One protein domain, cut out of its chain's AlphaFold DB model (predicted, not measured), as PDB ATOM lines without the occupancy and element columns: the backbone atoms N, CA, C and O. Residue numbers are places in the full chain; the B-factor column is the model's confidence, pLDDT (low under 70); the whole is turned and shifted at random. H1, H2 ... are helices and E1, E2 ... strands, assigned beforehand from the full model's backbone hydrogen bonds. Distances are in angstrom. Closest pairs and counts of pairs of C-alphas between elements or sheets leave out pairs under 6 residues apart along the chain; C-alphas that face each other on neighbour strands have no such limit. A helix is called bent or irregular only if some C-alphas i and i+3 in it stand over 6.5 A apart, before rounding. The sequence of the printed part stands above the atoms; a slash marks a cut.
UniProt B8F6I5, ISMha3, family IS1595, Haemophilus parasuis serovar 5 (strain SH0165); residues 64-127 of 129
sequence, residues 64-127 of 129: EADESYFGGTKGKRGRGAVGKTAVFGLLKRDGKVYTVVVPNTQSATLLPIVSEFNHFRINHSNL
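Overview. This is residues 64 to 127 of the 129 residues of the protein "ISMha3, family IS1595" of Haemophilus parasuis serovar 5 (strain SH0165) (UniProt B8F6I5). A strongly twisted antiparallel sheet of three strands, E1, E2 and E3, is followed by one long helix, H1, which grazes the sheet with residues 109 to 117 and then runs on past it, so that residues 118 to 127 stick out as a free arm at one end. At the opposite end of the longest axis lies the loop of residues 72 to 83, between E1 and E2. The printed part has 64 residues with three named strands and one named helix, in the order E1, E2, E3, H1; the sheet's order is E1, E2, E3, and the class is mixed, helices and strands. The whole is loose, with a radius of gyration of the C-alphas of 14.5 A, and flat, spanning 51 by 26 by 13 A.

Along the chain. E1 is residues 64 to 71, 23.1 A from first to last C-alpha, and begins with C-alpha 64 at (91.218, -5.178, 44.470). E2, the longest strand by residues, is residues 84 to 92, 25.2 A long. E3 is residues 97 to 102, 15.6 A long, and ends with C-alpha 102 at (98.271, -13.666, 31.684). H1 is residues 107 to 125, 26.8 A long, and ends with C-alpha 125 at (76.846, 4.870, 33.788). H1 is neither bent nor irregular, but only just: C-alphas 109 and 112 are 6.3 A apart.

Arrangement. The three strands form a meander, each strand the antiparallel neighbour of the one before. The hairpin E1 and E2 has 153 degrees between its directions, with N 66 and O 89 at 2.8 A and N 70 and O 85 at 2.9 A, within hydrogen-bond range. The hairpin E2 and E3 has 150 degrees, with N 90 and O 98 at 2.7 A and N 102 and O 86 at 3.0 A, within hydrogen-bond range. E1 and E3 are the edge strands, and E2 is the inner strand. H1 is on the sheet but only grazes it, with 12 pairs of C-alphas within 10 A. The closest C-alphas of E3 and H1 are those of Val 102 and Thr 109, 7.3 A apart; those of E2 and H1 are Phe 88 and Leu 110, 7.9 A apart. In H1, 12 of 15 O i to N i+4 pairs are within hydrogen-bond range.

Size, cuts and confidence. The two C-alphas farthest apart are those of Gly 75 and Leu 127, at 51.7 A. Without residues 118 to 127, which stand free, the body has 54 residues and spans 36 by 25 by 13 A. The printed part has no cut. The link from E1 to E2 is long, 12 residues; those from E2 to E3 and from E3 to H1 are tight, 4 residues each. The mean pLDDT of the printed part is 72.8, and it is under 70 at residues 73 to 74, 76 to 81, 91 to 96 and 117 to 127.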
ATOM      1  N   GLU A  64      89.878  -4.782  44.035       74.50
ATOM      2  CA  GLU A  64      91.218  -5.178  44.470       74.50
ATOM      3  C   GLU A  64      91.848  -6.071  43.396       74.50
ATOM      4  O   GLU A  64      91.182  -6.941  42.838       74.50
ATOM      5  N   ALA A  65      93.120  -5.849  43.079       77.81
ATOM      6  CA  ALA A  65      93.850  -6.638  42.092       77.81
ATOM      7  C   ALA A  65      94.927  -7.482  42.781       77.81
ATOM      8  O   ALA A  65      95.710  -6.948  43.563       77.81
ATOM      9  N   ASP A  66      94.989  -8.774  42.459       81.38
ATOM     10  CA  ASP A  66      95.965  -9.721  43.005       81.38
ATOM     11  C   ASP A  66      96.664 -10.537  41.904       81.38
ATOM     12  O   ASP A  66      96.119 -10.793  40.826       81.38
ATOM     13  N   GLU A  67      97.891 -10.973  42.182       82.94
ATOM     14  CA  GLU A  67      98.711 -11.790  41.287       82.94
ATOM     15  C   GLU A  67      98.954 -13.173  41.896       82.94
ATOM     16  O   GLU A  67      99.705 -13.337  42.860       82.94
ATOM     17  N   SER A  68      98.409 -14.205  41.259       82.94
ATOM     18  CA  SER A  68      98.597 -15.597  41.664       82.94
ATOM     19  C   SER A  68      99.403 -16.382  40.625       82.94
ATOM     20  O   SER A  68      99.214 -16.238  39.421       82.94
ATOM     21  N   TYR A  69     100.300 -17.262  41.078       81.00
ATOM     22  CA  TYR A  69     101.111 -18.115  40.199       81.00
ATOM     23  C   TYR A  69     100.804 -19.592  40.449       81.00
ATOM     24  O   TYR A  69     101.097 -20.115  41.527       81.00
ATOM     25  N   PHE A  70     100.273 -20.282  39.442       81.62
ATOM     26  CA  PHE A  70      99.874 -21.688  39.537       81.62
ATOM     27  C   PHE A  70     100.819 -22.610  38.771       81.62
ATOM     28  O   PHE A  70     101.403 -22.238  37.755       81.62
ATOM     29  N   GLY A  71     100.953 -23.846  39.250       78.81
ATOM     30  CA  GLY A  71     101.848 -24.829  38.648       78.81
ATOM     31  C   GLY A  71     103.317 -24.586  38.999       78.81
ATOM     32  O   GLY A  71     103.653 -24.166  40.108       78.81
ATOM     33  N   GLY A  72     104.196 -24.886  38.051       73.50
ATOM     34  CA  GLY A  72     105.635 -24.958  38.269       73.50
ATOM     35  C   GLY A  72     106.072 -26.301  38.853       73.50
ATOM     36  O   GLY A  72     105.344 -26.979  39.582       73.50
ATOM     37  N   THR A  73     107.289 -26.706  38.511       68.25
ATOM     38  CA  THR A  73     107.928 -27.870  39.125       68.25
ATOM     39  C   THR A  73     108.439 -27.513  40.521       68.25
ATOM     40  O   THR A  73     108.785 -26.365  40.812       68.25
ATOM     41  N   LYS A  74     108.485 -28.502  41.424       65.94
ATOM     42  CA  LYS A  74     109.123 -28.323  42.736       65.94
ATOM     43  C   LYS A  74     110.579 -27.895  42.523       65.94
ATOM     44  O   LYS A  74     111.330 -28.599  41.859       65.94
ATOM     45  N   GLY A  75     110.969 -26.756  43.091       71.75
ATOM     46  CA  GLY A  75     112.309 -26.201  42.922       71.75
ATOM     47  C   GLY A  75     112.326 -24.687  43.102       71.75
ATOM     48  O   GLY A  75     111.952 -24.184  44.161       71.75
ATOM     49  N   LYS A  76     112.775 -23.964  42.066       66.31
ATOM     50  CA  LYS A  76     112.954 -22.504  42.092       66.31
ATOM     51  C   LYS A  76     111.666 -21.792  42.536       66.31
ATOM     52  O   LYS A  76     110.577 -22.065  42.037       66.31
ATOM     53  N   ARG A  77     111.797 -20.885  43.506       67.69
ATOM     54  CA  ARG A  77     110.695 -20.082  44.061       67.69
ATOM     55  C   ARG A  77     110.653 -18.702  43.389       67.69
ATOM     56  O   ARG A  77     111.603 -18.313  42.721       67.69
ATOM     57  N   GLY A  78     109.547 -17.977  43.550       68.94
ATOM     58  CA  GLY A  78     109.361 -16.641  42.962       68.94
ATOM     59  C   GLY A  78     108.694 -16.621  41.578       68.94
ATOM     60  O   GLY A  78     108.260 -17.663  41.076       68.94
ATOM     61  N   ARG A  79     108.576 -15.416  41.007       63.25
ATOM     62  CA  ARG A  79     107.771 -15.076  39.814       63.25
ATOM     63  C   ARG A  79     108.315 -15.654  38.494       63.25
ATOM     64  O   ARG A  79     107.542 -15.911  37.585       63.25
ATOM     65  N   GLY A  80     109.622 -15.920  38.415       63.78
ATOM     66  CA  GLY A  80     110.311 -16.423  37.211       63.78
ATOM     67  C   GLY A  80     110.639 -17.919  37.218       63.78
ATOM     68  O   GLY A  80     111.531 -18.360  36.496       63.78
ATOM     69  N   ALA A  81     109.997 -18.712  38.080       67.81
ATOM     70  CA  ALA A  81     110.240 -20.150  38.103       67.81
ATOM     71  C   ALA A  81     109.583 -20.834  36.894       67.81
ATOM     72  O   ALA A  81     108.414 -20.597  36.592       67.81
ATOM     73  N   VAL A  82     110.346 -21.700  36.223       73.44
ATOM     74  CA  VAL A  82     109.920 -22.404  35.005       73.44
ATOM     75  C   VAL A  82     108.611 -23.164  35.239       73.44
ATOM     76  O   VAL A  82     108.464 -23.895  36.222       73.44
ATOM     77  N   GLY A  83     107.667 -22.996  34.312       74.75
ATOM     78  CA  GLY A  83     106.392 -23.715  34.304       74.75
ATOM     79  C   GLY A  83     105.311 -23.140  35.221       74.75
ATOM     80  O   GLY A  83     104.305 -23.815  35.434       74.75
ATOM     81  N   LYS A  84     105.501 -21.938  35.779       81.94
ATOM     82  CA  LYS A  84     104.434 -21.210  36.475       81.94
ATOM     83  C   LYS A  84     103.565 -20.442  35.487       81.94
ATOM     84  O   LYS A  84     104.074 -19.678  34.675       81.94
ATOM     85  N   THR A  85     102.258 -20.598  35.625       83.50
ATOM     86  CA  THR A  85     101.254 -19.805  34.920       83.50
ATOM     87  C   THR A  85     100.849 -18.637  35.808       83.50
ATOM     88  O   THR A  85     100.365 -18.855  36.921       83.50
ATOM     89  N   ALA A  86     101.055 -17.410  35.332       84.69
ATOM     90  CA  ALA A  86     100.567 -16.215  36.007       84.69
ATOM     91  C   ALA A  86      99.060 -16.053  35.763       84.69
ATOM     92  O   ALA A  86      98.567 -16.199  34.642       84.69
ATOM     93  N   VAL A  87      98.330 -15.766  36.831       85.81
ATOM     94  CA  VAL A  87      96.893 -15.517  36.831       85.81
ATOM     95  C   VAL A  87      96.659 -14.213  37.569       85.81
ATOM     96  O   VAL A  87      97.062 -14.059  38.719       85.81
ATOM     97  N   PHE A  88      96.014 -13.282  36.885       84.69
ATOM     98  CA  PHE A  88      95.648 -11.987  37.421       84.69
ATOM     99  C   PHE A  88      94.217 -12.049  37.952       84.69
ATOM    100  O   PHE A  88      93.296 -12.364  37.197       84.69
ATOM    101  N   GLY A  89      94.056 -11.827  39.253       81.62
ATOM    102  CA  GLY A  89      92.785 -11.816  39.963       81.62
ATOM    103  C   GLY A  89      92.275 -10.391  40.179       81.62
ATOM    104  O   GLY A  89      93.038  -9.505  40.537       81.62
ATOM    105  N   LEU A  90      90.978 -10.181  39.987       78.88
ATOM    106  CA  LEU A  90      90.254  -8.939  40.236       78.88
ATOM    107  C   LEU A  90      89.095  -9.246  41.187       78.88
ATOM    108  O   LEU A  90      88.132  -9.915  40.811       78.88
ATOM    109  N   LEU A  91      89.211  -8.808  42.435       69.00
ATOM    110  CA  LEU A  91      88.267  -9.034  43.524       69.00
ATOM    111  C   LEU A  91      87.326  -7.830  43.684       69.00
ATOM    112  O   LEU A  91      87.762  -6.697  43.874       69.00
ATOM    113  N   LYS A  92      86.014  -8.086  43.667       67.06
ATOM    114  CA  LYS A  92      84.969  -7.134  44.072       67.06
ATOM    115  C   LYS A  92      84.787  -7.170  45.592       67.06
ATOM    116  O   LYS A  92      84.818  -8.241  46.194       67.06
ATOM    117  N   ARG A  93      84.423  -6.028  46.184       60.34
ATOM    118  CA  ARG A  93      83.973  -5.921  47.589       60.34
ATOM    119  C   ARG A  93      82.807  -6.853  47.987       60.34
ATOM    120  O   ARG A  93      82.685  -7.162  49.164       60.34
ATOM    121  N   ASP A  94      82.022  -7.373  47.036       61.56
ATOM    122  CA  ASP A  94      80.926  -8.331  47.308       61.56
ATOM    123  C   ASP A  94      81.365  -9.810  47.219       61.56
ATOM    124  O   ASP A  94      80.539 -10.704  47.036       61.56
ATOM    125  N   GLY A  95      82.673 -10.090  47.262       64.81
ATOM    126  CA  GLY A  95      83.207 -11.459  47.284       64.81
ATOM    127  C   GLY A  95      83.232 -12.182  45.931       64.81
ATOM    128  O   GLY A  95      83.511 -13.379  45.883       64.81
ATOM    129  N   LYS A  96      82.967 -11.482  44.817       68.12
ATOM    130  CA  LYS A  96      83.148 -12.020  43.455       68.12
ATOM    131  C   LYS A  96      84.592 -11.777  42.988       68.12
ATOM    132  O   LYS A  96      85.036 -10.635  42.995       68.12
ATOM    133  N   VAL A  97      85.299 -12.822  42.549       72.69
ATOM    134  CA  VAL A  97      86.687 -12.750  42.035       72.69
ATOM    135  C   VAL A  97      86.734 -13.179  40.579       72.69
ATOM    136  O   VAL A  97      86.221 -14.243  40.235       72.69
ATOM    137  N   TYR A  98      87.345 -12.366  39.720       75.38
ATOM    138  CA  TYR A  98      87.541 -12.664  38.301       75.38
ATOM    139  C   TYR A  98      89.007 -12.926  38.052       75.38
ATOM    140  O   TYR A  98      89.853 -12.186  38.527       75.38
ATOM    141  N   THR A  99      89.316 -13.972  37.300       78.31
ATOM    142  CA  THR A  99      90.699 -14.374  37.064       78.31
ATOM    143  C   THR A  99      90.974 -14.480  35.576       78.31
ATOM    144  O   THR A  99      90.239 -15.168  34.868       78.31
ATOM    145  N   VAL A 100      92.058 -13.862  35.116       81.62
ATOM    146  CA  VAL A 100      92.539 -13.942  33.734       81.62
ATOM    147  C   VAL A 100      93.933 -14.559  33.739       81.62
ATOM    148  O   VAL A 100      94.808 -14.139  34.494       81.62
ATOM    149  N   VAL A 101      94.152 -15.579  32.908       83.88
ATOM    150  CA  VAL A 101      95.498 -16.124  32.683       83.88
ATOM    151  C   VAL A 101      96.282 -15.116  31.851       83.88
ATOM    152  O   VAL A 101      95.843 -14.754  30.761       83.88
ATOM    153  N   VAL A 102      97.438 -14.678  32.346       85.50
ATOM    154  CA  VAL A 102      98.271 -13.666  31.684       85.50
ATOM    155  C   VAL A 102      99.635 -14.245  31.303       85.50
ATOM    156  O   VAL A 102     100.192 -15.056  32.047       85.50
ATOM    157  N   PRO A 103     100.212 -13.846  30.156       84.69
ATOM    158  CA  PRO A 103     101.524 -14.337  29.729       84.69
ATOM    159  C   PRO A 103     102.659 -13.868  30.651       84.69
ATOM    160  O   PRO A 103     103.695 -14.522  30.742       84.69
ATOM    161  N   ASN A 104     102.484 -12.727  31.321       83.75
ATOM    162  CA  ASN A 104     103.411 -12.157  32.292       83.75
ATOM    163  C   ASN A 104     102.681 -11.092  33.139       83.75
ATOM    164  O   ASN A 104     101.548 -10.725  32.840       83.75
ATOM    165  N   THR A 105     103.338 -10.592  34.186       83.19
ATOM    166  CA  THR A 105     102.795  -9.563  35.092       83.19
ATOM    167  C   THR A 105     103.404  -8.178  34.845       83.19
ATOM    168  O   THR A 105     103.555  -7.380  35.766       83.19
ATOM    169  N   GLN A 106     103.840  -7.886  33.616       86.06
ATOM    170  CA  GLN A 106     104.343  -6.556  33.272       86.06
ATOM    171  C   GLN A 106     103.179  -5.577  33.130       86.06
ATOM    172  O   GLN A 106     102.100  -5.942  32.657       86.06
ATOM    173  N   SER A 107     103.419  -4.303  33.441       84.19
ATOM    174  CA  SER A 107     102.411  -3.244  33.314       84.19
ATOM    175  C   SER A 107     101.800  -3.180  31.911       84.19
ATOM    176  O   SER A 107     100.603  -2.967  31.783       84.19
ATOM    177  N   ALA A 108     102.583  -3.451  30.860       88.12
ATOM    178  CA  ALA A 108     102.095  -3.497  29.479       88.12
ATOM    179  C   ALA A 108     101.035  -4.590  29.231       88.12
ATOM    180  O   ALA A 108     100.218  -4.449  28.329       88.12
ATOM    181  N   THR A 109     101.038  -5.671  30.020       84.69
ATOM    182  CA  THR A 109     100.024  -6.738  29.968       84.69
ATOM    183  C   THR A 109      98.861  -6.460  30.922       84.69
ATOM    184  O   THR A 109      97.714  -6.699  30.561       84.69
ATOM    185  N   LEU A 110      99.129  -5.932  32.121       84.31
ATOM    186  CA  LEU A 110      98.102  -5.751  33.155       84.31
ATOM    187  C   LEU A 110      97.278  -4.464  32.997       84.31
ATOM    188  O   LEU A 110      96.069  -4.486  33.222       84.31
ATOM    189  N   LEU A 111      97.893  -3.345  32.596       84.25
ATOM    190  CA  LEU A 111      97.201  -2.055  32.473       84.25
ATOM    191  C   LEU A 111      96.062  -2.073  31.444       84.25
ATOM    192  O   LEU A 111      95.010  -1.523  31.764       84.25
ATOM    193  N   PRO A 112      96.197  -2.702  30.256       84.19
ATOM    194  CA  PRO A 112      95.076  -2.828  29.329       84.19
ATOM    195  C   PRO A 112      93.900  -3.589  29.936       84.19
ATOM    196  O   PRO A 112      92.772  -3.143  29.784       84.19
ATOM    197  N   ILE A 113      94.161  -4.663  30.691       81.06
ATOM    198  CA  ILE A 113      93.118  -5.451  31.361       81.06
ATOM    199  C   ILE A 113      92.387  -4.563  32.374       81.06
ATOM    200  O   ILE A 113      91.174  -4.414  32.303       81.06
ATOM    201  N   VAL A 114      93.116  -3.889  33.269       78.31
ATOM    202  CA  VAL A 114      92.517  -2.971  34.259       78.31
ATOM    203  C   VAL A 114      91.748  -1.828  33.582       78.31
ATOM    204  O   VAL A 114      90.659  -1.461  34.021       78.31
ATOM    205  N   SER A 115      92.294  -1.268  32.500       75.81
ATOM    206  CA  SER A 115      91.661  -0.193  31.731       75.81
ATOM    207  C   SER A 115      90.389  -0.652  31.030       75.81
ATOM    208  O   SER A 115      89.411   0.087  31.026       75.81
ATOM    209  N   GLU A 116      90.375  -1.857  30.466       72.69
ATOM    210  CA  GLU A 116      89.199  -2.467  29.852       72.69
ATOM    211  C   GLU A 116      88.086  -2.612  30.894       72.69
ATOM    212  O   GLU A 116      86.988  -2.093  30.693       72.69
ATOM    213  N   PHE A 117      88.402  -3.161  32.073       66.19
ATOM    214  CA  PHE A 117      87.470  -3.204  33.206       66.19
ATOM    215  C   PHE A 117      86.925  -1.813  33.582       66.19
ATOM    216  O   PHE A 117      85.730  -1.668  33.849       66.19
ATOM    217  N   ASN A 118      87.762  -0.772  33.548       63.00
ATOM    218  CA  ASN A 118      87.345   0.606  33.827       63.00
ATOM    219  C   ASN A 118      86.532   1.255  32.687       63.00
ATOM    220  O   ASN A 118      85.614   2.025  32.959       63.00
ATOM    221  N   HIS A 119      86.824   0.971  31.417       58.03
ATOM    222  CA  HIS A 119      86.083   1.521  30.274       58.03
ATOM    223  C   HIS A 119      84.680   0.918  30.167       58.03
ATOM    224  O   HIS A 119      83.716   1.643  29.906       58.03
ATOM    225  N   PHE A 120      84.533  -0.380  30.452       50.44
ATOM    226  CA  PHE A 120      83.222  -1.024  30.555       50.44
ATOM    227  C   PHE A 120      82.346  -0.393  31.656       50.44
ATOM    228  O   PHE A 120      81.129  -0.300  31.484       50.44
ATOM    229  N   ARG A 121      82.947   0.138  32.735       51.97
ATOM    230  CA  ARG A 121      82.239   0.902  33.781       51.97
ATOM    231  C   ARG A 121      81.668   2.236  33.272       51.97
ATOM    232  O   ARG A 121      80.540   2.570  33.624       51.97
ATOM    233  N   ILE A 122      82.413   2.994  32.459       50.09
ATOM    234  CA  ILE A 122      82.011   4.346  32.005       50.09
ATOM    235  C   ILE A 122      80.846   4.287  31.003       50.09
ATOM    236  O   ILE A 122      79.934   5.113  31.052       50.09
ATOM    237  N   ASN A 123      80.830   3.292  30.113       49.59
ATOM    238  CA  ASN A 123      79.790   3.194  29.084       49.59
ATOM    239  C   ASN A 123      78.402   2.835  29.653       49.59
ATOM    240  O   ASN A 123      77.392   3.230  29.073       49.59
ATOM    241  N   HIS A 124      78.326   2.153  30.802       49.78
ATOM    242  CA  HIS A 124      77.054   1.802  31.447       49.78
ATOM    243  C   HIS A 124      76.506   2.863  32.410       49.78
ATOM    244  O   HIS A 124      75.286   2.939  32.572       49.78
ATOM    245  N   SER A 125      77.343   3.728  32.999       51.94
ATOM    246  CA  SER A 125      76.846   4.870  33.788       51.94
ATOM    247  C   SER A 125      76.043   5.867  32.944       51.94
ATOM    248  O   SER A 125      75.162   6.534  33.473       51.94
ATOM    249  N   ASN A 126      76.279   5.908  31.629       51.75
ATOM    250  CA  ASN A 126      75.558   6.772  30.689       51.75
ATOM    251  C   ASN A 126      74.214   6.190  30.200       51.75
ATOM    252  O   ASN A 126      73.540   6.819  29.395       51.75
ATOM    253  N   LEU A 127      73.824   4.995  30.663       48.28
ATOM    254  CA  LEU A 127      72.561   4.326  30.305       48.28
ATOM    255  C   LEU A 127      71.522   4.339  31.443       48.28
ATOM    256  O   LEU A 127      70.436   3.787  31.287       48.28
TER     257      LEU A 127